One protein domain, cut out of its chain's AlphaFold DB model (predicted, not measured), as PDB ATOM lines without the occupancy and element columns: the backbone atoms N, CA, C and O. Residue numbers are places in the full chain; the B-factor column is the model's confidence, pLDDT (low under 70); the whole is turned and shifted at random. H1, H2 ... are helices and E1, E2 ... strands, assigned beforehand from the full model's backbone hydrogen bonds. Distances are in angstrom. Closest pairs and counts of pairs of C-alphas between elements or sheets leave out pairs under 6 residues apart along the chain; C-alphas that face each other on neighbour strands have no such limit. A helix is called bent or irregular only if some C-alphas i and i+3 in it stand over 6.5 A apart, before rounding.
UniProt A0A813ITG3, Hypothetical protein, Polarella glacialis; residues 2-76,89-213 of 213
ATOM      1  N   LEU A   2     265.010 308.910 199.368       93.75
ATOM      2  CA  LEU A   2     265.027 308.166 198.099       93.75
ATOM      3  C   LEU A   2     263.620 307.843 197.555       93.75
ATOM      4  O   LEU A   2     263.352 308.093 196.385       93.75
ATOM      5  N   LEU A   3     262.690 307.402 198.414       94.31
ATOM      6  CA  LEU A   3     261.277 307.233 198.031       94.31
ATOM      7  C   LEU A   3     260.634 308.541 197.547       94.31
ATOM      8  O   LEU A   3     259.910 308.532 196.564       94.31
ATOM      9  N   GLY A   4     260.946 309.677 198.181       93.75
ATOM     10  CA  GLY A   4     260.453 310.986 197.740       93.75
ATOM     11  C   GLY A   4     260.914 311.344 196.323       93.75
ATOM     12  O   GLY A   4     260.128 311.871 195.545       93.75
ATOM     13  N   HIS A   5     262.152 310.992 195.958       92.38
ATOM     14  CA  HIS A   5     262.636 311.131 194.582       92.38
ATOM     15  C   HIS A   5     261.861 310.227 193.610       92.38
ATOM     16  O   HIS A   5     261.411 310.700 192.574       92.38
ATOM     17  N   LEU A   6     261.650 308.955 193.957       91.94
ATOM     18  CA  LEU A   6     260.901 308.008 193.120       91.94
ATOM     19  C   LEU A   6     259.456 308.464 192.873       91.94
ATOM     20  O   LEU A   6     258.994 308.438 191.733       91.94
ATOM     21  N   LEU A   7     258.771 308.936 193.917       92.81
ATOM     22  CA  LEU A   7     257.425 309.509 193.821       92.81
ATOM     23  C   LEU A   7     257.403 310.753 192.925       92.81
ATOM     24  O   LEU A   7     256.531 310.881 192.072       92.81
ATOM     25  N   HIS A   8     258.391 311.644 193.067       90.44
ATOM     26  CA  HIS A   8     258.530 312.816 192.201       90.44
ATOM     27  C   HIS A   8     258.757 312.435 190.728       90.44
ATOM     28  O   HIS A   8     258.261 313.109 189.831       90.44
ATOM     29  N   CYS A   9     259.448 311.322 190.472       88.31
ATOM     30  CA  CYS A   9     259.604 310.737 189.141       88.31
ATOM     31  C   CYS A   9     258.371 309.948 188.656       88.31
ATOM     32  O   CYS A   9     258.446 309.288 187.620       88.31
ATOM     33  N   GLY A  10     257.248 309.990 189.380       88.00
ATOM     34  CA  GLY A  10     255.981 309.378 188.978       88.00
ATOM     35  C   GLY A  10     255.841 307.891 189.314       88.00
ATOM     36  O   GLY A  10     254.944 307.236 188.789       88.00
ATOM     37  N   GLN A  11     256.700 307.328 190.169       86.31
ATOM     38  CA  GLN A  11     256.538 305.943 190.621       86.31
ATOM     39  C   GLN A  11     255.341 305.832 191.576       86.31
ATOM     40  O   GLN A  11     255.281 306.536 192.580       86.31
ATOM     41  N   GLY A  12     254.402 304.926 191.292       85.88
ATOM     42  CA  GLY A  12     253.174 304.718 192.072       85.88
ATOM     43  C   GLY A  12     253.375 303.921 193.367       85.88
ATOM     44  O   GLY A  12     252.700 302.919 193.584       85.88
ATOM     45  N   LEU A  13     254.322 304.324 194.214       88.75
ATOM     46  CA  LEU A  13     254.659 303.628 195.462       88.75
ATOM     47  C   LEU A  13     253.798 304.132 196.617       88.75
ATOM     48  O   LEU A  13     253.508 305.322 196.676       88.75
ATOM     49  N   PHE A  14     253.428 303.255 197.555       92.75
ATOM     50  CA  PHE A  14     252.758 303.637 198.811       92.75
ATOM     51  C   PHE A  14     251.569 304.607 198.626       92.75
ATOM     52  O   PHE A  14     251.407 305.566 199.377       92.75
ATOM     53  N   GLY A  15     250.755 304.402 197.584       91.81
ATOM     54  CA  GLY A  15     249.612 305.277 197.291       91.81
ATOM     55  C   GLY A  15     249.984 306.701 196.853       91.81
ATOM     56  O   GLY A  15     249.155 307.599 196.949       91.81
ATOM     57  N   GLY A  16     251.215 306.926 196.387       92.94
ATOM     58  CA  GLY A  16     251.695 308.228 195.918       92.94
ATOM     59  C   GLY A  16     252.266 309.132 197.016       92.94
ATOM     60  O   GLY A  16     252.593 310.285 196.740       92.94
ATOM     61  N   ALA A  17     252.404 308.633 198.247       93.81
ATOM     62  CA  ALA A  17     252.884 309.404 199.389       93.81
ATOM     63  C   ALA A  17     254.113 308.759 200.040       93.81
ATOM     64  O   ALA A  17     254.344 307.556 199.942       93.81
ATOM     65  N   VAL A  18     254.920 309.570 200.728       94.12
ATOM     66  CA  VAL A  18     256.036 309.049 201.527       94.12
ATOM     67  C   VAL A  18     255.453 308.350 202.766       94.12
ATOM     68  O   VAL A  18     254.760 309.011 203.541       94.12
ATOM     69  N   PRO A  19     255.712 307.044 202.975       96.50
ATOM     70  CA  PRO A  19     255.153 306.296 204.100       96.50
ATOM     71  C   PRO A  19     255.779 306.704 205.442       96.50
ATOM     72  O   PRO A  19     256.900 307.217 205.497       96.50
ATOM     73  N   SER A  20     255.069 306.420 206.538       96.69
ATOM     74  CA  SER A  20     255.614 306.539 207.895       96.69
ATOM     75  C   SER A  20     256.668 305.460 208.171       96.69
ATOM     76  O   SER A  20     256.761 304.457 207.459       96.69
ATOM     77  N   VAL A  21     257.441 305.629 209.249       96.56
ATOM     78  CA  VAL A  21     258.404 304.608 209.693       96.56
ATOM     79  C   VAL A  21     257.696 303.287 209.994       96.56
ATOM     80  O   VAL A  21     258.171 302.240 209.570       96.56
ATOM     81  N   GLN A  22     256.537 303.320 210.654       97.50
ATOM     82  CA  GLN A  22     255.767 302.117 210.974       97.50
ATOM     83  C   GLN A  22     255.277 301.402 209.709       97.50
ATOM     84  O   GLN A  22     255.344 300.179 209.634       97.50
ATOM     85  N   THR A  23     254.839 302.152 208.692       98.06
ATOM     86  CA  THR A  23     254.446 301.576 207.399       98.06
ATOM     87  C   THR A  23     255.635 300.927 206.692       98.06
ATOM     88  O   THR A  23     255.489 299.840 206.143       98.06
ATOM     89  N   LEU A  24     256.820 301.545 206.740       98.00
ATOM     90  CA  LEU A  24     258.040 300.941 206.195       98.00
ATOM     91  C   LEU A  24     258.425 299.655 206.936       98.00
ATOM     92  O   LEU A  24     258.769 298.671 206.292       98.00
ATOM     93  N   GLN A  25     258.346 299.651 208.269       98.38
ATOM     94  CA  GLN A  25     258.619 298.463 209.083       98.38
ATOM     95  C   GLN A  25     257.675 297.308 208.723       98.38
ATOM     96  O   GLN A  25     258.142 296.197 208.490       98.38
ATOM     97  N   ALA A  26     256.370 297.582 208.621       98.44
ATOM     98  CA  ALA A  26     255.369 296.578 208.260       98.44
ATOM     99  C   ALA A  26     255.579 296.037 206.837       98.44
ATOM    100  O   ALA A  26     255.451 294.838 206.605       98.44
ATOM    101  N   GLU A  27     255.946 296.899 205.886       98.12
ATOM    102  CA  GLU A  27     256.199 296.461 204.512       98.12
ATOM    103  C   GLU A  27     257.465 295.599 204.403       98.12
ATOM    104  O   GLU A  27     257.467 294.615 203.664       98.12
ATOM    105  N   ILE A  28     258.518 295.898 205.175       97.56
ATOM    106  CA  ILE A  28     259.706 295.033 205.249       97.56
ATOM    107  C   ILE A  28     259.332 293.651 205.795       97.56
ATOM    108  O   ILE A  28     259.704 292.647 205.193       97.56
ATOM    109  N   GLU A  29     258.573 293.580 206.893       98.12
ATOM    110  CA  GLU A  29     258.122 292.302 207.459       98.12
ATOM    111  C   GLU A  29     257.298 291.488 206.455       98.12
ATOM    112  O   GLU A  29     257.577 290.308 206.237       98.12
ATOM    113  N   ARG A  30     256.346 292.132 205.769       97.75
ATOM    114  CA  ARG A  30     255.529 291.495 204.728       97.75
ATOM    115  C   ARG A  30     256.385 290.947 203.580       97.75
ATOM    116  O   ARG A  30     256.116 289.867 203.055       97.75
ATOM    117  N   LEU A  31     257.421 291.677 203.163       95.75
ATOM    118  CA  LEU A  31     258.345 291.234 202.113       95.75
ATOM    119  C   LEU A  31     259.257 290.096 202.591       95.75
ATOM    120  O   LEU A  31     259.508 289.153 201.841       95.75
ATOM    121  N   TRP A  32     259.701 290.121 203.843       95.00
ATOM    122  CA  TRP A  32     260.415 289.003 204.459       95.00
ATOM    123  C   TRP A  32     259.575 287.723 204.525       95.00
ATOM    124  O   TRP A  32     260.103 286.625 204.339       95.00
ATOM    125  N   GLU A  33     258.270 287.830 204.772       95.62
ATOM    126  CA  GLU A  33     257.336 286.700 204.676       95.62
ATOM    127  C   GLU A  33     257.178 286.196 203.239       95.62
ATOM    128  O   GLU A  33     257.073 284.991 203.018       95.62
ATOM    129  N   ALA A  34     257.260 287.095 202.258       93.25
ATOM    130  CA  ALA A  34     257.275 286.764 200.836       93.25
ATOM    131  C   ALA A  34     258.632 286.221 200.328       93.25
ATOM    132  O   ALA A  34     258.815 286.071 199.118       93.25
ATOM    133  N   GLY A  35     259.586 285.935 201.222       91.50
ATOM    134  CA  GLY A  35     260.858 285.281 200.900       91.50
ATOM    135  C   GLY A  35     262.001 286.220 200.508       91.50
ATOM    136  O   GLY A  35     263.045 285.743 200.066       91.50
ATOM    137  N   PHE A  36     261.840 287.536 200.661       90.88
ATOM    138  CA  PHE A  36     262.937 288.481 200.446       90.88
ATOM    139  C   PHE A  36     263.927 288.414 201.615       90.88
ATOM    140  O   PHE A  36     263.516 288.340 202.766       90.88
ATOM    141  N   ASP A  37     265.226 288.446 201.308       91.62
ATOM    142  CA  ASP A  37     266.342 288.528 202.268       91.62
ATOM    143  C   ASP A  37     266.174 287.737 203.595       91.62
ATOM    144  O   ASP A  37     266.154 288.326 204.683       91.62
ATOM    145  N   PRO A  38     266.068 286.391 203.549       92.19
ATOM    146  CA  PRO A  38     266.007 285.578 204.766       92.19
ATOM    147  C   PRO A  38     267.173 285.813 205.750       92.19
ATOM    148  O   PRO A  38     266.913 285.835 206.957       92.19
ATOM    149  N   PRO A  39     268.432 286.028 205.301       92.81
ATOM    150  CA  PRO A  39     269.528 286.385 206.201       92.81
ATOM    151  C   PRO A  39     269.311 287.712 206.944       92.81
ATOM    152  O   PRO A  39     269.464 287.737 208.166       92.81
ATOM    153  N   GLY A  40     268.910 288.791 206.256       91.81
ATOM    154  CA  GLY A  40     268.610 290.080 206.897       91.81
ATOM    155  C   GLY A  40     267.443 289.989 207.883       91.81
ATOM    156  O   GLY A  40     267.540 290.467 209.018       91.81
ATOM    157  N   ARG A  41     266.384 289.244 207.519       94.75
ATOM    158  CA  ARG A  41     265.280 288.904 208.436       94.75
ATOM    159  C   ARG A  41     265.803 288.250 209.712       94.75
ATOM    160  O   ARG A  41     265.432 288.659 210.813       94.75
ATOM    161  N   GLN A  42     266.638 287.220 209.573       95.25
ATOM    162  CA  GLN A  42     267.184 286.476 210.706       95.25
ATOM    163  C   GLN A  42     268.072 287.363 211.586       95.25
ATOM    164  O   GLN A  42     267.935 287.329 212.809       95.25
ATOM    165  N   GLN A  43     268.930 288.189 210.982       94.44
ATOM    166  CA  GLN A  43     269.802 289.127 211.691       94.44
ATOM    167  C   GLN A  43     269.007 290.096 212.574       94.44
ATOM    168  O   GLN A  43     269.439 290.438 213.674       94.44
ATOM    169  N   LEU A  44     267.823 290.510 212.121       95.88
ATOM    170  CA  LEU A  44     266.936 291.409 212.855       95.88
ATOM    171  C   LEU A  44     265.899 290.662 213.706       95.88
ATOM    172  O   LEU A  44     264.986 291.284 214.242       95.88
ATOM    173  N   GLY A  45     266.024 289.345 213.882       96.31
ATOM    174  CA  GLY A  45     265.123 288.542 214.715       96.31
ATOM    175  C   GLY A  45     263.699 288.411 214.163       96.31
ATOM    176  O   GLY A  45     262.793 288.056 214.908       96.31
ATOM    177  N   GLY A  46     263.489 288.718 212.881       94.94
ATOM    178  CA  GLY A  46     262.233 288.492 212.168       94.94
ATOM    179  C   GLY A  46     261.109 289.494 212.417       94.94
ATOM    180  O   GLY A  46     259.991 289.206 212.004       94.94
ATOM    181  N   TRP A  47     261.386 290.634 213.058       97.44
ATOM    182  CA  TRP A  47     260.399 291.693 213.304       97.44
ATOM    183  C   TRP A  47     261.052 293.082 213.399       97.44
ATOM    184  O   TRP A  47     262.194 293.225 213.849       97.44
ATOM    185  N   LEU A  48     260.305 294.109 213.024       98.19
ATOM    186  CA  LEU A  48     260.658 295.523 212.986       98.19
ATOM    187  C   LEU A  48     259.554 296.445 213.513       98.19
ATOM    188  O   LEU A  48     259.899 297.481 214.083       98.19
ATOM    189  N   VAL A  49     258.270 296.128 213.327       98.25
ATOM    190  CA  VAL A  49     257.149 296.999 213.709       98.25
ATOM    191  C   VAL A  49     257.190 297.284 215.206       98.25
ATOM    192  O   VAL A  49     257.325 296.386 216.034       98.25
ATOM    193  N   GLY A  50     257.131 298.570 215.560       96.81
ATOM    194  CA  GLY A  50     257.221 299.026 216.953       96.81
ATOM    195  C   GLY A  50     258.629 298.941 217.556       96.81
ATOM    196  O   GLY A  50     258.831 299.339 218.701       96.81
ATOM    197  N   SER A  51     259.620 298.466 216.798       97.44
ATOM    198  CA  SER A  51     261.017 298.424 217.226       97.44
ATOM    199  C   SER A  51     261.741 299.752 216.975       97.44
ATOM    200  O   SER A  51     261.287 300.605 216.209       97.44
ATOM    201  N   GLN A  52     262.917 299.887 217.588       96.31
ATOM    202  CA  GLN A  52     263.923 300.912 217.278       96.31
ATOM    203  C   GLN A  52     265.180 300.285 216.648       96.31
ATOM    204  O   GLN A  52     266.283 300.817 216.776       96.31
ATOM    205  N   LYS A  53     265.039 299.111 216.013       96.19
ATOM    206  CA  LYS A  53     266.168 298.418 215.385       96.19
ATOM    207  C   LYS A  53     266.700 299.244 214.226       96.19
ATOM    208  O   LYS A  53     265.939 299.804 213.437       96.19
ATOM    209  N   TRP A  54     268.021 299.306 214.131       95.50
ATOM    210  CA  TRP A  54     268.678 299.953 213.010       95.50
ATOM    211  C   TRP A  54     268.597 299.049 211.787       95.50
ATOM    212  O   TRP A  54     268.863 297.853 211.876       95.50
ATOM    213  N   ILE A  55     268.231 299.651 210.662       95.75
ATOM    214  CA  ILE A  55     268.184 299.007 209.352       95.75
ATOM    215  C   ILE A  55     269.295 299.565 208.464       95.75
ATOM    216  O   ILE A  55     269.806 300.664 208.707       95.75
ATOM    217  N   GLY A  56     269.670 298.810 207.439       95.12
ATOM    218  CA  GLY A  56     270.758 299.154 206.533       95.12
ATOM    219  C   GLY A  56     270.343 299.202 205.069       95.12
ATOM    220  O   GLY A  56     269.175 299.362 204.705       95.12
ATOM    221  N   THR A  57     271.341 299.049 204.200       95.75
ATOM    222  CA  THR A  57     271.123 298.934 202.754       95.75
ATOM    223  C   THR A  57     270.315 297.687 202.393       95.75
ATOM    224  O   THR A  57     269.577 297.741 201.411       95.75
ATOM    225  N   SER A  58     270.405 296.605 203.181       94.38
ATOM    226  CA  SER A  58     269.676 295.353 202.936       94.38
ATOM    227  C   SER A  58     268.164 295.561 202.988       94.38
ATOM    228  O   SER A  58     267.483 295.349 201.986       94.38
ATOM    229  N   GLU A  59     267.637 296.112 204.084       95.94
ATOM    230  CA  GLU A  59     266.198 296.383 204.219       95.94
ATOM    231  C   GLU A  59     265.714 297.439 203.215       95.94
ATOM    232  O   GLU A  59     264.622 297.324 202.657       95.94
ATOM    233  N   ALA A  60     266.536 298.455 202.928       96.19
ATOM    234  CA  ALA A  60     266.224 299.431 201.886       96.19
ATOM    235  C   ALA A  60     266.140 298.778 200.490       96.19
ATOM    236  O   ALA A  60     265.288 299.148 199.682       96.19
ATOM    237  N   CYS A  61     266.992 297.789 200.207       94.75
ATOM    238  CA  CYS A  61     266.978 297.010 198.969       94.75
ATOM    239  C   CYS A  61     265.738 296.115 198.885       94.75
ATOM    240  O   CYS A  61     265.099 296.071 197.833       94.75
ATOM    241  N   VAL A  62     265.364 295.464 199.995       94.06
ATOM    242  CA  VAL A  62     264.128 294.677 200.113       94.06
ATOM    243  C   VAL A  62     262.919 295.533 199.748       94.06
ATOM    244  O   VAL A  62     262.176 295.154 198.847       94.06
ATOM    245  N   LEU A  63     262.771 296.714 200.359       94.75
ATOM    246  CA  LEU A  63     261.669 297.636 200.061       94.75
ATOM    247  C   LEU A  63     261.590 297.982 198.571       94.75
ATOM    248  O   LEU A  63     260.537 297.862 197.950       94.75
ATOM    249  N   LEU A  64     262.704 298.402 197.975       93.75
ATOM    250  CA  LEU A  64     262.715 298.832 196.578       93.75
ATOM    251  C   LEU A  64     262.412 297.671 195.623       93.75
ATOM    252  O   LEU A  64     261.547 297.796 194.755       93.75
ATOM    253  N   ARG A  65     263.063 296.518 195.803       91.75
ATOM    254  CA  ARG A  65     262.865 295.351 194.930       91.75
ATOM    255  C   ARG A  65     261.497 294.708 195.121       91.75
ATOM    256  O   ARG A  65     260.927 294.235 194.140       91.75
ATOM    257  N   GLY A  66     260.948 294.749 196.334       91.75
ATOM    258  CA  GLY A  66     259.574 294.345 196.634       91.75
ATOM    259  C   GLY A  66     258.530 295.127 195.833       91.75
ATOM    260  O   GLY A  66     257.495 294.577 195.469       91.75
ATOM    261  N   HIS A  67     258.850 296.369 195.461       91.44
ATOM    262  CA  HIS A  67     258.058 297.202 194.553       91.44
ATOM    263  C   HIS A  67     258.588 297.214 193.109       91.44
ATOM    264  O   HIS A  67     258.339 298.152 192.355       91.44
ATOM    265  N   SER A  68     259.335 296.177 192.714       88.81
ATOM    266  CA  SER A  68     259.891 296.003 191.364       88.81
ATOM    267  C   SER A  68     260.853 297.109 190.911       88.81
ATOM    268  O   SER A  68     261.134 297.244 189.718       88.81
ATOM    269  N   ILE A  69     261.420 297.869 191.849       89.56
ATOM    270  CA  ILE A  69     262.428 298.888 191.561       89.56
ATOM    271  C   ILE A  69     263.790 298.218 191.551       89.56
ATOM    272  O   ILE A  69     264.235 297.640 192.547       89.56
ATOM    273  N   ARG A  70     264.482 298.311 190.415       89.56
ATOM    274  CA  ARG A  70     265.825 297.754 190.305       89.56
ATOM    275  C   ARG A  70     266.819 298.607 191.072       89.56
ATOM    276  O   ARG A  70     267.004 299.789 190.787       89.56
ATOM    277  N   CYS A  71     267.486 297.968 192.020       91.25
ATOM    278  CA  CYS A  71     268.589 298.543 192.758       91.25
ATOM    279  C   CYS A  71     269.603 297.472 193.154       91.25
ATOM    280  O   CYS A  71     269.258 296.296 193.317       91.25
ATOM    281  N   ASN A  72     270.844 297.906 193.351       90.44
ATOM    282  CA  ASN A  72     271.933 297.069 193.836       90.44
ATOM    283  C   ASN A  72     272.647 297.736 195.008       90.44
ATOM    284  O   ASN A  72     272.722 298.965 195.093       90.44
ATOM    285  N   ILE A  73     273.190 296.899 195.888       93.25
ATOM    286  CA  ILE A  73     274.063 297.318 196.981       93.25
ATOM    287  C   ILE A  73     275.501 297.162 196.497       93.25
ATOM    288  O   ILE A  73     275.873 296.111 195.979       93.25
ATOM    289  N   ILE A  74     276.304 298.205 196.663       94.19
ATOM    290  CA  ILE A  74     277.732 298.202 196.366       94.19
ATOM    291  C   ILE A  74     278.474 298.346 197.683       94.19
ATOM    292  O   ILE A  74     278.348 299.383 198.332       94.19
ATOM    293  N   SER A  75     279.246 297.329 198.054       93.00
ATOM    294  CA  SER A  75     280.048 297.336 199.280       93.00
ATOM    295  C   SER A  75     281.490 297.738 198.969       93.00
ATOM    296  O   SER A  75     282.085 297.224 198.020       93.00
ATOM    297  N   PHE A  76     282.034 298.652 199.769       91.62
ATOM    298  CA  PHE A  76     283.416 299.123 199.724       91.62
ATOM    299  C   PHE A  76     284.070 298.773 201.051       91.62
ATOM    300  O   PHE A  76     283.632 299.248 202.102       91.62
ATOM    301  N   ALA A  89     288.369 302.571 201.377       87.50
ATOM    302  CA  ALA A  89     286.937 302.373 201.102       87.50
ATOM    303  C   ALA A  89     286.199 303.687 200.804       87.50
ATOM    304  O   ALA A  89     285.360 303.763 199.907       87.50
ATOM    305  N   ALA A  90     286.547 304.742 201.541       87.69
ATOM    306  CA  ALA A  90     285.995 306.072 201.354       87.69
ATOM    307  C   ALA A  90     286.380 306.693 200.002       87.69
ATOM    308  O   ALA A  90     285.525 307.304 199.366       87.69
ATOM    309  N   ALA A  91     287.631 306.542 199.555       87.25
ATOM    310  CA  ALA A  91     288.083 307.060 198.263       87.25
ATOM    311  C   ALA A  91     287.341 306.375 197.103       87.25
ATOM    312  O   ALA A  91     286.724 307.067 196.290       87.25
ATOM    313  N   ALA A  92     287.254 305.044 197.122       90.00
ATOM    314  CA  ALA A  92     286.541 304.297 196.090       90.00
ATOM    315  C   ALA A  92     285.031 304.587 196.078       90.00
ATOM    316  O   ALA A  92     284.417 304.715 195.014       90.00
ATOM    317  N   MET A  93     284.418 304.736 197.259       92.75
ATOM    318  CA  MET A  93     283.012 305.129 197.390       92.75
ATOM    319  C   MET A  93     282.769 306.521 196.798       92.75
ATOM    320  O   MET A  93     281.819 306.715 196.034       92.75
ATOM    321  N   VAL A  94     283.648 307.482 197.094       91.38
ATOM    322  CA  VAL A  94     283.561 308.840 196.542       91.38
ATOM    323  C   VAL A  94     283.729 308.823 195.028       91.38
ATOM    324  O   VAL A  94     282.934 309.451 194.331       91.38
ATOM    325  N   GLU A  95     284.704 308.087 194.500       90.50
ATOM    326  CA  GLU A  95     284.906 307.974 193.055       90.50
ATOM    327  C   GLU A  95     283.693 307.319 192.373       90.50
ATOM    328  O   GLU A  95     283.241 307.782 191.320       90.50
ATOM    329  N   ARG A  96     283.069 306.311 193.003       92.75
ATOM    330  CA  ARG A  96     281.796 305.752 192.521       92.75
ATOM    331  C   ARG A  96     280.684 306.802 192.503       92.75
ATOM    332  O   ARG A  96     279.968 306.879 191.504       92.75
ATOM    333  N   ALA A  97     280.541 307.604 193.557       93.31
ATOM    334  CA  ALA A  97     279.543 308.671 193.611       93.31
ATOM    335  C   ALA A  97     279.795 309.736 192.530       93.31
ATOM    336  O   ALA A  97     278.869 310.158 191.840       93.31
ATOM    337  N   ILE A  98     281.052 310.124 192.315       90.88
ATOM    338  CA  ILE A  98     281.431 311.082 191.274       90.88
ATOM    339  C   ILE A  98     281.074 310.552 189.886       90.88
ATOM    340  O   ILE A  98     280.492 311.284 189.084       90.88
ATOM    341  N   ARG A  99     281.380 309.283 189.603       91.44
ATOM    342  CA  ARG A  99     281.011 308.638 188.338       91.44
ATOM    343  C   ARG A  99     279.498 308.602 188.141       91.44
ATOM    344  O   ARG A  99     279.033 308.923 187.053       91.44
ATOM    345  N   HIS A 100     278.747 308.272 189.191       91.56
ATOM    346  CA  HIS A 100     277.282 308.238 189.169       91.56
ATOM    347  C   HIS A 100     276.686 309.587 188.759       91.56
ATOM    348  O   HIS A 100     275.961 309.664 187.773       91.56
ATOM    349  N   PHE A 101     277.070 310.674 189.434       89.62
ATOM    350  CA  PHE A 101     276.545 312.018 189.149       89.62
ATOM    351  C   PHE A 101     277.078 312.653 187.857       89.62
ATOM    352  O   PHE A 101     276.533 313.654 187.396       89.62
ATOM    353  N   ARG A 102     278.114 312.070 187.243       85.69
ATOM    354  CA  ARG A 102     278.608 312.466 185.914       85.69
ATOM    355  C   ARG A 102     277.971 311.701 184.760       85.69
ATOM    356  O   ARG A 102     278.108 312.151 183.631       85.69
ATOM    357  N   ALA A 103     277.322 310.565 185.012       79.19
ATOM    358  CA  ALA A 103     276.856 309.664 183.955       79.19
ATOM    359  C   ALA A 103     275.775 310.282 183.048       79.19
ATOM    360  O   ALA A 103     275.624 309.875 181.899       79.19
ATOM    361  N   SER A 104     275.023 311.268 183.538       72.19
ATOM    362  CA  SER A 104     274.013 311.973 182.741       72.19
ATOM    363  C   SER A 104     273.982 313.448 183.136       72.19
ATOM    364  O   SER A 104     273.141 313.844 183.946       72.19
ATOM    365  N   PRO A 105     274.933 314.267 182.653       67.94
ATOM    366  CA  PRO A 105     274.936 315.691 182.953       67.94
ATOM    367  C   PRO A 105     273.674 316.328 182.363       67.94
ATOM    368  O   PRO A 105     273.293 316.022 181.233       67.94
ATOM    369  N   GLY A 106     273.010 317.199 183.126       65.88
ATOM    370  CA  GLY A 106     271.872 317.939 182.598       65.88
ATOM    371  C   GLY A 106     272.314 318.880 181.465       65.88
ATOM    372  O   GLY A 106     273.462 319.347 181.453       65.88
ATOM    373  N   PRO A 107     271.429 319.184 180.500       61.44
ATOM    374  CA  PRO A 107     271.752 320.100 179.413       61.44
ATOM    375  C   PRO A 107     272.190 321.467 179.962       61.44
ATOM    376  O   PRO A 107     271.610 321.979 180.918       61.44
ATOM    377  N   GLY A 108     273.252 322.041 179.386       59.97
ATOM    378  CA  GLY A 108     273.763 323.366 179.765       59.97
ATOM    379  C   GLY A 108     274.343 323.473 181.183       59.97
ATOM    380  O   GLY A 108     274.400 324.573 181.722       59.97
ATOM    381  N   GLY A 109     274.749 322.360 181.807       59.09
ATOM    382  CA  GLY A 109     275.217 322.353 183.202       59.09
ATOM    383  C   GLY A 109     274.089 322.288 184.236       59.09
ATOM    384  O   GLY A 109     274.342 322.498 185.422       59.09
ATOM    385  N   SER A 110     272.859 321.990 183.801       63.19
ATOM    386  CA  SER A 110     271.724 321.712 184.683       63.19
ATOM    387  C   SER A 110     271.950 320.452 185.532       63.19
ATOM    388  O   SER A 110     272.823 319.624 185.244       63.19
ATOM    389  N   ALA A 111     271.151 320.305 186.592       65.88
ATOM    390  CA  ALA A 111     271.204 319.159 187.489       65.88
ATOM    391  C   ALA A 111     271.065 317.841 186.708       65.88
ATOM    392  O   ALA A 111     270.236 317.712 185.806       65.88
ATOM    393  N   SER A 112     271.904 316.865 187.053       68.69
ATOM    394  CA  SER A 112     271.821 315.517 186.496       68.69
ATOM    395  C   SER A 112     270.478 314.876 186.854       68.69
ATOM    396  O   SER A 112     270.019 315.002 187.987       68.69
ATOM    397  N   SER A 113     269.870 314.153 185.912       75.31
ATOM    398  CA  SER A 113     268.644 313.378 186.145       75.31
ATOM    399  C   SER A 113     268.901 312.038 186.845       75.31
ATOM    400  O   SER A 113     267.994 311.210 186.927       75.31
ATOM    401  N   VAL A 114     270.133 311.774 187.298       86.75
ATOM    402  CA  VAL A 114     270.437 310.525 188.001       86.75
ATOM    403  C   VAL A 114     269.864 310.543 189.421       86.75
ATOM    404  O   VAL A 114     269.868 311.588 190.078       86.75
ATOM    405  N   PRO A 115     269.412 309.392 189.942       91.81
ATOM    406  CA  PRO A 115     268.837 309.345 191.277       91.81
ATOM    407  C   PRO A 115     269.844 309.613 192.403       91.81
ATOM    408  O   PRO A 115     271.038 309.345 192.234       91.81
ATOM    409  N   PRO A 116     269.385 310.058 193.586       95.31
ATOM    410  CA  PRO A 116     270.202 310.086 194.795       95.31
ATOM    411  C   PRO A 116     270.748 308.701 195.168       95.31
ATOM    412  O   PRO A 116     270.137 307.675 194.868       95.31
ATOM    413  N   LEU A 117     271.866 308.675 195.892       96.94
ATOM    414  CA  LEU A 117     272.473 307.452 196.424       96.94
ATOM    415  C   LEU A 117     272.159 307.322 197.916       96.94
ATOM    416  O   LEU A 117     272.374 308.271 198.673       96.94
ATOM    417  N   TYR A 118     271.707 306.151 198.358       97.75
ATOM    418  CA  TYR A 118     271.620 305.843 199.786       97.75
ATOM    419  C   TYR A 118     272.996 305.370 200.260       97.75
ATOM    420  O   TYR A 118     273.516 304.375 199.763       97.75
ATOM    421  N   LEU A 119     273.596 306.106 201.189       97.06
ATOM    422  CA  LEU A 119     274.926 305.867 201.734       97.06
ATOM    423  C   LEU A 119     274.808 305.309 203.147       97.06
ATOM    424  O   LEU A 119     274.259 305.968 204.030       97.06
ATOM    425  N   GLN A 120     275.405 304.147 203.370       95.81
ATOM    426  CA  GLN A 120     275.529 303.516 204.675       95.81
ATOM    427  C   GLN A 120     276.999 303.428 205.075       95.81
ATOM    428  O   GLN A 120     277.878 303.172 204.253       95.81
ATOM    429  N   HIS A 121     277.256 303.608 206.361       92.94
ATOM    430  CA  HIS A 121     278.452 303.108 207.028       92.94
ATOM    431  C   HIS A 121     278.076 302.695 208.451       92.94
ATOM    432  O   HIS A 121     276.927 302.856 208.876       92.94
ATOM    433  N   ASP A 122     279.057 302.212 209.206       88.75
ATOM    434  CA  ASP A 122     278.873 301.888 210.615       88.75
ATOM    435  C   ASP A 122     278.313 303.085 211.406       88.75
ATOM    436  O   ASP A 122     278.930 304.164 211.461       88.75
ATOM    437  N   GLY A 123     277.129 302.870 211.980       87.00
ATOM    438  CA  GLY A 123     276.431 303.780 212.880       87.00
ATOM    439  C   GLY A 123     275.563 304.866 212.247       87.00
ATOM    440  O   GLY A 123     274.936 305.603 213.001       87.00
ATOM    441  N   HIS A 124     275.520 305.020 210.915       92.94
ATOM    442  CA  HIS A 124     274.680 306.065 210.306       92.94
ATOM    443  C   HIS A 124     274.383 305.848 208.823       92.94
ATOM    444  O   HIS A 124     275.205 305.308 208.076       92.94
ATOM    445  N   SER A 125     273.238 306.368 208.379       95.38
ATOM    446  CA  SER A 125     272.842 306.391 206.973       95.38
ATOM    447  C   SER A 125     272.477 307.794 206.508       95.38
ATOM    448  O   SER A 125     271.984 308.634 207.264       95.38
ATOM    449  N   ARG A 126     272.798 308.091 205.249       96.56
ATOM    450  CA  ARG A 126     272.669 309.423 204.648       96.56
ATOM    451  C   ARG A 126     272.299 309.303 203.174       96.56
ATOM    452  O   ARG A 126     272.451 308.247 202.574       96.56
ATOM    453  N   THR A 127     271.822 310.386 202.567       97.44
ATOM    454  CA  THR A 127     271.501 310.409 201.130       97.44
ATOM    455  C   THR A 127     272.444 311.355 200.395       97.44
ATOM    456  O   THR A 127     272.442 312.553 200.663       97.44
ATOM    457  N   VAL A 128     273.241 310.845 199.455       96.94
ATOM    458  CA  VAL A 128     274.073 311.680 198.574       96.94
ATOM    459  C   VAL A 128     273.217 312.143 197.401       96.94
ATOM    460  O   VAL A 128     272.643 311.324 196.690       96.94
ATOM    461  N   VAL A 129     273.131 313.455 197.195       94.56
ATOM    462  CA  VAL A 129     272.317 314.091 196.140       94.56
ATOM    463  C   VAL A 129     273.159 314.782 195.070       94.56
ATOM    464  O   VAL A 129     272.623 315.321 194.107       94.56
ATOM    465  N   GLY A 130     274.480 314.783 195.229       92.81
ATOM    466  CA  GLY A 130     275.388 315.324 194.233       92.81
ATOM    467  C   GLY A 130     276.830 315.361 194.708       92.81
ATOM    468  O   GLY A 130     277.155 315.019 195.848       92.81
ATOM    469  N   VAL A 131     277.699 315.821 193.813       91.75
ATOM    470  CA  VAL A 131     279.126 316.024 194.068       91.75
ATOM    471  C   VAL A 131     279.545 317.398 193.568       91.75
ATOM    472  O   VAL A 131     279.053 317.876 192.549       91.75
ATOM    473  N   GLN A 132     280.486 318.024 194.264       90.00
ATOM    474  CA  GLN A 132     281.117 319.257 193.814       90.00
ATOM    475  C   GLN A 132     282.628 319.066 193.754       90.00
ATOM    476  O   GLN A 132     283.259 318.845 194.784       90.00
ATOM    477  N   ARG A 133     283.206 319.224 192.558       87.31
ATOM    478  CA  ARG A 133     284.657 319.279 192.344       87.31
ATOM    479  C   ARG A 133     285.087 320.731 192.160       87.31
ATOM    480  O   ARG A 133     284.716 321.363 191.174       87.31
ATOM    481  N   ARG A 134     285.865 321.264 193.101       87.81
ATOM    482  CA  ARG A 134     286.455 322.608 193.022       87.81
ATOM    483  C   ARG A 134     287.912 322.498 192.583       87.81
ATOM    484  O   ARG A 134     288.673 321.759 193.195       87.81
ATOM    485  N   ARG A 135     288.307 323.241 191.547       89.50
ATOM    486  CA  ARG A 135     289.725 323.399 191.192       89.50
ATOM    487  C   ARG A 135     290.382 324.360 192.180       89.50
ATOM    488  O   ARG A 135     289.822 325.418 192.461       89.50
ATOM    489  N   GLU A 136     291.536 323.983 192.705       88.62
ATOM    490  CA  GLU A 136     292.330 324.783 193.642       88.62
ATOM    491  C   GLU A 136     293.796 324.797 193.177       88.62
ATOM    492  O   GLU A 136     294.214 323.884 192.457       88.62
ATOM    493  N   PRO A 137     294.605 325.802 193.561       87.88
ATOM    494  CA  PRO A 137     296.050 325.734 193.362       87.88
ATOM    495  C   PRO A 137     296.599 324.454 194.009       87.88
ATOM    496  O   PRO A 137     296.395 324.228 195.199       87.88
ATOM    497  N   GLY A 138     297.244 323.591 193.220       84.00
ATOM    498  CA  GLY A 138     297.762 322.300 193.689       84.00
ATOM    499  C   GLY A 138     296.821 321.098 193.521       84.00
ATOM    500  O   GLY A 138     297.211 319.994 193.885       84.00
ATOM    501  N   GLY A 139     295.620 321.255 192.943       86.19
ATOM    502  CA  GLY A 139     294.799 320.103 192.553       86.19
ATOM    503  C   GLY A 139     293.294 320.358 192.475       86.19
ATOM    504  O   GLY A 139     292.814 321.396 192.020       86.19
ATOM    505  N   CYS A 140     292.519 319.353 192.875       85.56
ATOM    506  CA  CYS A 140     291.065 319.426 192.958       85.56
ATOM    507  C   CYS A 140     290.612 319.018 194.356       85.56
ATOM    508  O   CYS A 140     291.141 318.073 194.935       85.56
ATOM    509  N   LYS A 141     289.592 319.705 194.867       88.62
ATOM    510  CA  LYS A 141     288.931 319.366 196.119       88.62
ATOM    511  C   LYS A 141     287.504 318.931 195.846       88.62
ATOM    512  O   LYS A 141     286.701 319.702 195.316       88.62
ATOM    513  N   ASP A 142     287.212 317.703 196.238       89.44
ATOM    514  CA  ASP A 142     285.897 317.104 196.089       89.44
ATOM    515  C   ASP A 142     285.077 317.236 197.371       89.44
ATOM    516  O   ASP A 142     285.591 317.207 198.492       89.44
ATOM    517  N   PHE A 143     283.773 317.394 197.184       92.69
ATOM    518  CA  PHE A 143     282.781 317.455 198.244       92.69
ATOM    519  C   PHE A 143     281.570 316.626 197.844       92.69
ATOM    520  O   PHE A 143     281.143 316.663 196.688       92.69
ATOM    521  N   LEU A 144     280.979 315.939 198.816       94.44
ATOM    522  CA  LEU A 144     279.660 315.341 198.647       94.44
ATOM    523  C   LEU A 144     278.591 316.348 199.069       94.44
ATOM    524  O   LEU A 144     278.766 317.078 200.049       94.44
ATOM    525  N   LEU A 145     277.475 316.367 198.347       95.19
ATOM    526  CA  LEU A 145     276.244 317.019 198.775       95.19
ATOM    527  C   LEU A 145     275.369 315.944 199.415       95.19
ATOM    528  O   LEU A 145     274.933 315.013 198.740       95.19
ATOM    529  N   VAL A 146     275.180 316.034 200.726       95.94
ATOM    530  CA  VAL A 146     274.591 314.981 201.551       95.94
ATOM    531  C   VAL A 146     273.417 315.539 202.340       95.94
ATOM    532  O   VAL A 146     273.569 316.484 203.113       95.94
ATOM    533  N   LEU A 147     272.258 314.914 202.175       96.56
ATOM    534  CA  LEU A 147     271.117 315.092 203.059       96.56
ATOM    535  C   LEU A 147     271.247 314.097 204.215       96.56
ATOM    536  O   LEU A 147     271.288 312.880 204.008       96.56
ATOM    537  N   ASP A 148     271.354 314.630 205.426       95.44
ATOM    538  CA  ASP A 148     271.545 313.863 206.653       95.44
ATOM    539  C   ASP A 148     270.251 313.905 207.476       95.44
ATOM    540  O   ASP A 148     269.817 315.005 207.817       95.44
ATOM    541  N   PRO A 149     269.603 312.771 207.798       94.31
ATOM    542  CA  PRO A 149     268.394 312.789 208.623       94.31
ATOM    543  C   PRO A 149     268.622 313.443 209.998       94.31
ATOM    544  O   PRO A 149     267.684 314.000 210.565       94.31
ATOM    545  N   GLY A 150     269.865 313.467 210.496       94.00
ATOM    546  CA  GLY A 150     270.251 314.152 211.730       94.00
ATOM    547  C   GLY A 150     270.128 315.680 211.686       94.00
ATOM    548  O   GLY A 150     270.229 316.313 212.731       94.00
ATOM    549  N   LEU A 151     269.873 316.289 210.517       93.62
ATOM    550  CA  LEU A 151     269.542 317.720 210.418       93.62
ATOM    551  C   LEU A 151     268.223 318.054 211.136       93.62
ATOM    552  O   LEU A 151     268.035 319.184 211.588       93.62
ATOM    553  N   GLY A 152     267.316 317.075 211.230       94.56
ATOM    554  CA  GLY A 152     265.984 317.257 211.791       94.56
ATOM    555  C   GLY A 152     265.102 318.198 210.965       94.56
ATOM    556  O   GLY A 152     265.527 318.811 209.986       94.56
ATOM    557  N   GLU A 153     263.841 318.312 211.370       94.31
ATOM    558  CA  GLU A 153     262.829 319.103 210.661       94.31
ATOM    559  C   GLU A 153     263.235 320.576 210.498       94.31
ATOM    560  O   GLU A 153     263.243 321.097 209.384       94.31
ATOM    561  N   HIS A 154     263.672 321.217 211.586       96.56
ATOM    562  CA  HIS A 154     264.129 322.608 211.576       96.56
ATOM    563  C   HIS A 154     265.333 322.813 210.648       96.56
ATOM    564  O   HIS A 154     265.358 323.755 209.858       96.56
ATOM    565  N   GLY A 155     266.311 321.903 210.680       96.75
ATOM    566  CA  GLY A 155     267.477 321.988 209.806       96.75
ATOM    567  C   GLY A 155     267.121 321.815 208.328       96.75
ATOM    568  O   GLY A 155     267.693 322.494 207.473       96.75
ATOM    569  N   PHE A 156     266.148 320.954 208.006       96.44
ATOM    570  CA  PHE A 156     265.630 320.835 206.641       96.44
ATOM    571  C   PHE A 156     264.825 322.063 206.204       96.44
ATOM    572  O   PHE A 156     264.952 322.472 205.049       96.44
ATOM    573  N   ALA A 157     264.061 322.687 207.104       97.19
ATOM    574  CA  ALA A 157     263.374 323.947 206.825       97.19
ATOM    575  C   ALA A 157     264.376 325.076 206.518       97.19
ATOM    576  O   ALA A 157     264.238 325.777 205.511       97.19
ATOM    577  N   ASP A 158     265.442 325.189 207.313       97.75
ATOM    578  CA  ASP A 158     266.537 326.129 207.068       97.75
ATOM    579  C   ASP A 158     267.244 325.858 205.738       97.75
ATOM    580  O   ASP A 158     267.573 326.793 205.002       97.75
ATOM    581  N   PHE A 159     267.461 324.583 205.407       97.25
ATOM    582  CA  PHE A 159     268.040 324.188 204.128       97.25
ATOM    583  C   PHE A 159     267.154 324.613 202.959       97.25
ATOM    584  O   PHE A 159     267.656 325.257 202.039       97.25
ATOM    585  N   ALA A 160     265.852 324.329 203.015       96.25
ATOM    586  CA  ALA A 160     264.907 324.733 201.980       96.25
ATOM    587  C   ALA A 160     264.879 326.262 201.807       96.25
ATOM    588  O   ALA A 160     264.979 326.763 200.685       96.25
ATOM    589  N   ALA A 161     264.842 327.015 202.910       97.50
ATOM    590  CA  ALA A 161     264.861 328.474 202.881       97.50
ATOM    591  C   ALA A 161     266.178 329.040 202.315       97.50
ATOM    592  O   ALA A 161     266.166 329.998 201.542       97.50
ATOM    593  N   ALA A 162     267.327 328.466 202.681       97.62
ATOM    594  CA  ALA A 162     268.629 328.877 202.158       97.62
ATOM    595  C   ALA A 162     268.791 328.531 200.668       97.62
ATOM    596  O   ALA A 162     269.306 329.347 199.898       97.62
ATOM    597  N   ALA A 163     268.313 327.355 200.254       94.81
ATOM    598  CA  ALA A 163     268.330 326.909 198.866       94.81
ATOM    599  C   ALA A 163     267.457 327.812 197.982       94.81
ATOM    600  O   ALA A 163     267.926 328.274 196.946       94.81
ATOM    601  N   ALA A 164     266.247 328.165 198.432       95.88
ATOM    602  CA  ALA A 164     265.360 329.091 197.722       95.88
ATOM    603  C   ALA A 164     265.974 330.493 197.539       95.88
ATOM    604  O   ALA A 164     265.732 331.159 196.536       95.88
ATOM    605  N   ARG A 165     266.810 330.943 198.486       96.44
ATOM    606  CA  ARG A 165     267.556 332.213 198.392       96.44
ATOM    607  C   ARG A 165     268.832 332.116 197.549       96.44
ATOM    608  O   ARG A 165     269.488 333.139 197.352       96.44
ATOM    609  N   GLY A 166     269.238 330.911 197.144       95.19
ATOM    610  CA  GLY A 166     270.465 330.655 196.388       95.19
ATOM    611  C   GLY A 166     271.770 330.874 197.162       95.19
ATOM    612  O   GLY A 166     272.825 330.966 196.540       95.19
ATOM    613  N   ARG A 167     271.741 330.984 198.500       95.69
ATOM    614  CA  ARG A 167     272.947 331.261 199.304       95.69
ATOM    615  C   ARG A 167     272.922 330.598 200.675       95.69
ATOM    616  O   ARG A 167     271.901 330.606 201.359       95.69
ATOM    617  N   GLY A 168     274.075 330.092 201.109       95.38
ATOM    618  CA  GLY A 168     274.272 329.570 202.464       95.38
ATOM    619  C   GLY A 168     273.666 328.186 202.703       95.38
ATOM    620  O   GLY A 168     273.698 327.708 203.835       95.38
ATOM    621  N   TRP A 169     273.140 327.533 201.667       96.38
ATOM    622  CA  TRP A 169     272.636 326.160 201.735       96.38
ATOM    623  C   TRP A 169     273.788 325.154 201.843       96.38
ATOM    624  O   TRP A 169     273.640 324.092 202.445       96.38
ATOM    625  N   GLU A 170     274.972 325.504 201.330       95.38
ATOM    626  CA  GLU A 170     276.142 324.633 201.282       95.38
ATOM    627  C   GLU A 170     276.568 324.194 202.679       95.38
ATOM    628  O   GLU A 170     276.893 323.031 202.879       95.38
ATOM    629  N   ARG A 171     276.513 325.078 203.682       95.00
ATOM    630  CA  ARG A 171     276.896 324.728 205.064       95.00
ATOM    631  C   ARG A 171     276.054 323.579 205.636       95.00
ATOM    632  O   ARG A 171     276.528 322.827 206.482       95.00
ATOM    633  N   LEU A 172     274.821 323.420 205.152       95.94
ATOM    634  CA  LEU A 172     273.865 322.442 205.664       95.94
ATOM    635  C   LEU A 172     274.034 321.069 205.017       95.94
ATOM    636  O   LEU A 172     273.819 320.073 205.697       95.94
ATOM    637  N   VAL A 173     274.503 320.992 203.768       95.44
ATOM    638  CA  VAL A 173     274.543 319.722 203.010       95.44
ATOM    639  C   VAL A 173     275.907 319.380 202.411       95.44
ATOM    640  O   VAL A 173     276.193 318.217 202.147       95.44
ATOM    641  N   LYS A 174     276.793 320.353 202.205       95.12
ATOM    642  CA  LYS A 174     278.128 320.115 201.651       95.12
ATOM    643  C   LYS A 174     279.023 319.512 202.727       95.12
ATOM    644  O   LYS A 174     279.149 320.052 203.828       95.12
ATOM    645  N   ARG A 175     279.658 318.384 202.416       92.81
ATOM    646  CA  ARG A 175     280.551 317.661 203.327       92.81
ATOM    647  C   ARG A 175     281.916 317.465 202.686       92.81
ATOM    648  O   ARG A 175     282.020 317.080 201.521       92.81
ATOM    649  N   SER A 176     282.964 317.758 203.454       89.00
ATOM    650  CA  SER A 176     284.326 317.381 203.085       89.00
ATOM    651  C   SER A 176     284.496 315.868 203.217       89.00
ATOM    652  O   SER A 176     283.771 315.211 203.964       89.00
ATOM    653  N   LEU A 177     285.466 315.316 202.495       84.12
ATOM    654  CA  LEU A 177     285.720 313.875 202.507       84.12
ATOM    655  C   LEU A 177     286.508 313.419 203.741       84.12
ATOM    656  O   LEU A 177     286.432 312.255 204.114       84.12
ATOM    657  N   ALA A 178     287.228 314.324 204.412       82.81
ATOM    658  CA  ALA A 178     288.132 313.976 205.511       82.81
ATOM    659  C   ALA A 178     287.466 313.192 206.666       82.81
ATOM    660  O   ALA A 178     288.058 312.218 207.124       82.81
ATOM    661  N   PRO A 179     286.238 313.519 207.126       80.75
ATOM    662  CA  PRO A 179     285.550 312.698 208.124       80.75
ATOM    663  C   PRO A 179     285.164 311.307 207.607       80.75
ATOM    664  O   PRO A 179     285.085 310.371 208.396       80.75
ATOM    665  N   LEU A 180     284.929 311.165 206.296       75.44
ATOM    666  CA  LEU A 180     284.551 309.896 205.675       75.44
ATOM    667  C   LEU A 180     285.745 308.932 205.581       75.44
ATOM    668  O   LEU A 180     285.577 307.727 205.749       75.44
ATOM    669  N   LEU A 181     286.964 309.445 205.417       73.81
ATOM    670  CA  LEU A 181     288.181 308.624 205.361       73.81
ATOM    671  C   LEU A 181     288.445 307.805 206.644       73.81
ATOM    672  O   LEU A 181     289.299 306.928 206.641       73.81
ATOM    673  N   LYS A 182     287.723 308.073 207.741       78.38
ATOM    674  CA  LYS A 182     287.901 307.398 209.036       78.38
ATOM    675  C   LYS A 182     287.142 306.075 209.178       78.38
ATOM    676  O   LYS A 182     287.324 305.393 210.182       78.38
ATOM    677  N   LYS A 183     286.242 305.736 208.250       84.44
ATOM    678  CA  LYS A 183     285.442 304.502 208.324       84.44
ATOM    679  C   LYS A 183     286.032 303.437 207.402       84.44
ATOM    680  O   LYS A 183     286.415 303.740 206.275       84.44
ATOM    681  N   ALA A 184     286.085 302.203 207.900       85.19
ATOM    682  CA  ALA A 184     286.678 301.066 207.198       85.19
ATOM    683  C   ALA A 184     285.781 300.504 206.084       85.19
ATOM    684  O   ALA A 184     286.284 299.917 205.126       85.19
ATOM    685  N   GLU A 185     284.466 300.700 206.210       90.31
ATOM    686  CA  GLU A 185     283.472 300.126 205.309       90.31
ATOM    687  C   GLU A 185     282.384 301.139 204.958       90.31
ATOM    688  O   GLU A 185     281.950 301.943 205.794       90.31
ATOM    689  N   TYR A 186     281.945 301.066 203.708       93.50
ATOM    690  CA  TYR A 186     280.833 301.829 203.167       93.50
ATOM    691  C   TYR A 186     279.965 300.939 202.300       93.50
ATOM    692  O   TYR A 186     280.458 300.035 201.628       93.50
ATOM    693  N   GLU A 187     278.685 301.270 202.229       95.75
ATOM    694  CA  GLU A 187     277.800 300.717 201.219       95.75
ATOM    695  C   GLU A 187     277.023 301.831 200.529       95.75
ATOM    696  O   GLU A 187     276.602 302.810 201.150       95.75
ATOM    697  N   LEU A 188     276.831 301.672 199.225       96.62
ATOM    698  CA  LEU A 188     275.918 302.487 198.440       96.62
ATOM    699  C   LEU A 188     274.788 301.602 197.936       96.62
ATOM    700  O   LEU A 188     275.047 300.614 197.255       96.62
ATOM    701  N   LEU A 189     273.546 301.992 198.193       96.44
ATOM    702  CA  LEU A 189     272.411 301.475 197.444       96.44
ATOM    703  C   LEU A 189     272.124 302.411 196.267       96.44
ATOM    704  O   LEU A 189     271.957 303.625 196.432       96.44
ATOM    705  N   VAL A 190     272.107 301.824 195.070       94.38
ATOM    706  CA  VAL A 190     272.046 302.534 193.787       94.38
ATOM    707  C   VAL A 190     270.866 302.025 192.980       94.38
ATOM    708  O   VAL A 190     270.705 300.816 192.819       94.38
ATOM    709  N   LEU A 191     270.054 302.949 192.467       91.88
ATOM    710  CA  LEU A 191     268.966 302.635 191.544       91.88
ATOM    711  C   LEU A 191     269.508 302.387 190.132       91.88
ATOM    712  O   LEU A 191     270.388 303.111 189.667       91.88
ATOM    713  N   GLU A 192     268.944 301.404 189.432       85.38
ATOM    714  CA  GLU A 192     269.322 301.045 188.062       85.38
ATOM    715  C   GLU A 192     268.138 301.226 187.106       85.38
ATOM    716  O   GLU A 192     267.350 300.298 186.899       85.38
ATOM    717  N   PRO A 193     267.996 302.415 186.500       69.69
ATOM    718  CA  PRO A 193     266.850 302.714 185.645       69.69
ATOM    719  C   PRO A 193     266.836 301.918 184.326       69.69
ATOM    720  O   PRO A 193     265.788 301.779 183.703       69.69
ATOM    721  N   SER A 194     267.969 301.363 183.884       62.84
ATOM    722  CA  SER A 194     268.172 300.857 182.518       62.84
ATOM    723  C   SER A 194     268.096 299.327 182.356       62.84
ATOM    724  O   SER A 194     268.906 298.755 181.635       62.84
ATOM    725  N   GLY A 195     267.147 298.637 183.002       61.06
ATOM    726  CA  GLY A 195     267.119 297.159 183.010       61.06
ATOM    727  C   GLY A 195     265.794 296.460 182.672       61.06
ATOM    728  O   GLY A 195     265.691 295.260 182.902       61.06
ATOM    729  N   GLY A 196     264.765 297.160 182.180       65.00
ATOM    730  CA  GLY A 196     263.421 296.573 181.991       65.00
ATOM    731  C   GLY A 196     262.753 296.157 183.319       65.00
ATOM    732  O   GLY A 196     263.287 296.458 184.382       65.00
ATOM    733  N   PRO A 197     261.591 295.491 183.333       67.12
ATOM    734  CA  PRO A 197     260.966 295.032 184.581       67.12
ATOM    735  C   PRO A 197     261.863 294.038 185.340       67.12
ATOM    736  O   PRO A 197     262.533 293.215 184.717       67.12
ATOM    737  N   LEU A 198     261.907 294.110 186.675       77.56
ATOM    738  CA  LEU A 198     262.533 293.059 187.489       77.56
ATOM    739  C   LEU A 198     261.657 291.807 187.452       77.56
ATOM    740  O   LEU A 198     260.473 291.879 187.782       77.56
ATOM    741  N   ARG A 199     262.228 290.651 187.101       79.12
ATOM    742  CA  ARG A 199     261.508 289.379 187.243       79.12
ATOM    743  C   ARG A 199     261.334 289.053 188.736       79.12
ATOM    744  O   ARG A 199     262.212 289.411 189.519       79.12
ATOM    745  N   PRO A 200     260.268 288.348 189.156       73.56
ATOM    746  CA  PRO A 200     260.035 288.034 190.571       73.56
ATOM    747  C   PRO A 200     261.210 287.320 191.261       73.56
ATOM    748  O   PRO A 200     261.625 287.720 192.345       73.56
ATOM    749  N   GLU A 201     261.808 286.333 190.593       74.62
ATOM    750  CA  GLU A 201     262.989 285.611 191.097       74.62
ATOM    751  C   GLU A 201     264.204 286.531 191.257       74.62
ATOM    752  O   GLU A 201     264.968 286.430 192.216       74.62
ATOM    753  N   GLU A 202     264.372 287.477 190.328       74.62
ATOM    754  CA  GLU A 202     265.410 288.489 190.450       74.62
ATOM    755  C   GLU A 202     265.099 289.391 191.632       74.62
ATOM    756  O   GLU A 202     265.990 289.626 192.430       74.62
ATOM    757  N   ALA A 203     263.866 289.867 191.800       74.88
ATOM    758  CA  ALA A 203     263.491 290.763 192.889       74.88
ATOM    759  C   ALA A 203     263.886 290.206 194.270       74.88
ATOM    760  O   ALA A 203     264.462 290.952 195.065       74.88
ATOM    761  N   GLN A 204     263.679 288.907 194.504       72.38
ATOM    762  CA  GLN A 204     264.003 288.226 195.765       72.38
ATOM    763  C   GLN A 204     265.508 287.996 195.982       72.38
ATOM    764  O   GLN A 204     265.982 288.018 197.119       72.38
ATOM    765  N   ALA A 205     266.289 287.826 194.913       64.25
ATOM    766  CA  ALA A 205     267.734 287.638 194.994       64.25
ATOM    767  C   ALA A 205     268.467 288.989 195.096       64.25
ATOM    768  O   ALA A 205     268.927 289.544 194.089       64.25
ATOM    769  N   ALA A 206     268.589 289.541 196.308       58.16
ATOM    770  CA  ALA A 206     269.412 290.726 196.552       58.16
ATOM    771  C   ALA A 206     270.850 290.477 196.058       58.16
ATOM    772  O   ALA A 206     271.557 289.599 196.548       58.16
ATOM    773  N   ARG A 207     271.294 291.242 195.050       60.41
ATOM    774  CA  ARG A 207     272.675 291.176 194.559       60.41
ATOM    775  C   ARG A 207     273.506 292.200 195.324       60.41
ATOM    776  O   ARG A 207     273.414 293.399 195.062       60.41
ATOM    777  N   CYS A 208     274.312 291.727 196.272       59.03
ATOM    778  CA  CYS A 208     275.392 292.527 196.837       59.03
ATOM    779  C   CYS A 208     276.594 292.465 195.887       59.03
ATOM    780  O   CYS A 208     277.197 291.410 195.689       59.03
ATOM    781  N   ILE A 209     276.932 293.598 195.274       67.06
ATOM    782  CA  ILE A 209     278.120 293.754 194.437       67.06
ATOM    783  C   ILE A 209     279.255 294.200 195.359       67.06
ATOM    784  O   ILE A 209     279.370 295.372 195.719       67.06
ATOM    785  N   SER A 210     280.093 293.255 195.778       61.19
ATOM    786  CA  SER A 210     281.276 293.569 196.582       61.19
ATOM    787  C   SER A 210     282.405 294.073 195.688       61.19
ATOM    788  O   SER A 210     282.881 293.335 194.826       61.19
ATOM    789  N   ILE A 211     282.859 295.307 195.910       58.97
ATOM    790  CA  ILE A 211     284.093 295.825 195.318       58.97
ATOM    791  C   ILE A 211     285.195 295.619 196.357       58.97
ATOM    792  O   ILE A 211     285.241 296.313 197.372       58.97
ATOM    793  N   ARG A 212     286.062 294.627 196.126       57.50
ATOM    794  CA  ARG A 212     287.330 294.525 196.857       57.50
ATOM    795  C   ARG A 212     288.319 295.487 196.206       57.50
ATOM    796  O   ARG A 212     288.465 295.445 194.985       57.50
ATOM    797  N   LEU A 213     288.899 296.361 197.023       52.09
ATOM    798  CA  LEU A 213     289.922 297.331 196.632       52.09
ATOM    799  C   LEU A 213     291.312 296.718 196.755       52.09
ATOM    800  O   LEU A 213     291.506 295.916 197.699       52.09
TER     801      LEU A 213
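Overview. This is residues 2 to 76 and 89 to 213 of the 213 residues of the protein "Hypothetical protein" of Polarella glacialis (UniProt A0A813ITG3). A strongly twisted sheet of seven strands curls round one helix, H5, while H4 covers its opposite face, with H2 and H8 packed on H4. The long hairpin of E3 and E4 reaches away from these helices and makes the other end of the longest axis; H7 packs on E4, with H6 next to it. The printed part has 200 residues, with eight named helices and seven named strands in the order H1 H2 H3 H4 E1 H5 E2 E3 E4 H6 H7 E5 E6 H8 E7, of mixed class. The sheet, E5 E4 E3 E2 E6 E1 E7, is mixed. The whole is compact, with a radius of gyration of the C-alphas of 17.6 A and spans of 55 by 39 by 34 A.

Arrangement. Strand beside strand, the sheet has E5, residues 174 to 176, E4, 139 to 147, E3, 124 to 136, E2, 117 to 121, E6, 185 to 191, E1, 71 to 76, and E7, 208 to 212. E2, E3 and E4 form a meander, each strand the antiparallel neighbour of the one before, in two hairpins; N 119 and O 126 are 2.8 A apart and N 134 and O 141 2.8 A, within hydrogen-bond range. E3 bends by 75 degrees at residue 127. Also antiparallel are E5 and E4, with N 175 and O 144 at 2.8 A, E2 and E6, with N 120 and O 187 at 2.9 A, and E6 and E1, with N 74 and O 188 at 2.8 A. E1 and E7 are parallel, at 26 degrees, with N 209 and O 73 at 2.8 A. The sheet curls round H5, residues 89 to 102, where the C-alphas of Ile 98 and Val 131 are 6.1 A apart. H4, residues 57 to 66, lies over E6 at a height over the sheet of 9.0 A. H5 on one face and H4 on the other give three layers, helices on both faces of a sheet. H2, residues 21 to 33, touches H4, about perpendicular at 73 degrees; their closest C-alphas, of Ile 28 and Leu 63, are 6.1 A apart. H3, residues 38 to 43, only just touches H2, with 3 pairs of C-alphas within 8 A, the closest those of Trp 32 and Arg 41 at 6.3 A, and made by residues 29 to 32 of H2 alone. H8, residues 200 to 204, touches H4; the closest C-alphas, of Arg 65 and Ala 203, are 5.1 A apart. H7, residues 170 to 173, is on the sheet and touches H6, residues 149 to 164, with C-alphas of Phe 159 and Leu 172 at 6.3 A. H6 and H1, residues 2 to 8, only graze the sheet. Every O i to N i+4 pair is within hydrogen-bond range in H1, H2, H3, H4, H5 and H8, against 10 of 12 in H6; H7 is too short for such a pair.

Along the chain. H1 begins at C-alpha 2, (265.027, 308.166, 198.099), and E7 ends at C-alpha 212, (287.330, 294.525, 196.857). From first to last C-alpha E3 measures 30.7 A, E4 26.4 A, E6 20.2 A, H5 20.0 A, H6 19.8 A and H2 18.6 A. H6 is irregular, with C-alphas 150 and 153 at 9.0 A, and has a kink of 69 degrees near residue 156.

Size, cuts and confidence. The two C-alphas farthest apart, of Glu 33 and Pro 137, are 56.1 A apart. Residues 77 to 88 are not printed; C-alphas 76 and 89 are 5.0 A apart across this cut. The links H1 to H2, H3 to H4 and H5 to E2 are long. Mean pLDDT of the printed part is 88.6; residues 105 to 112, 193 to 197 and 205 to 213 are under 70.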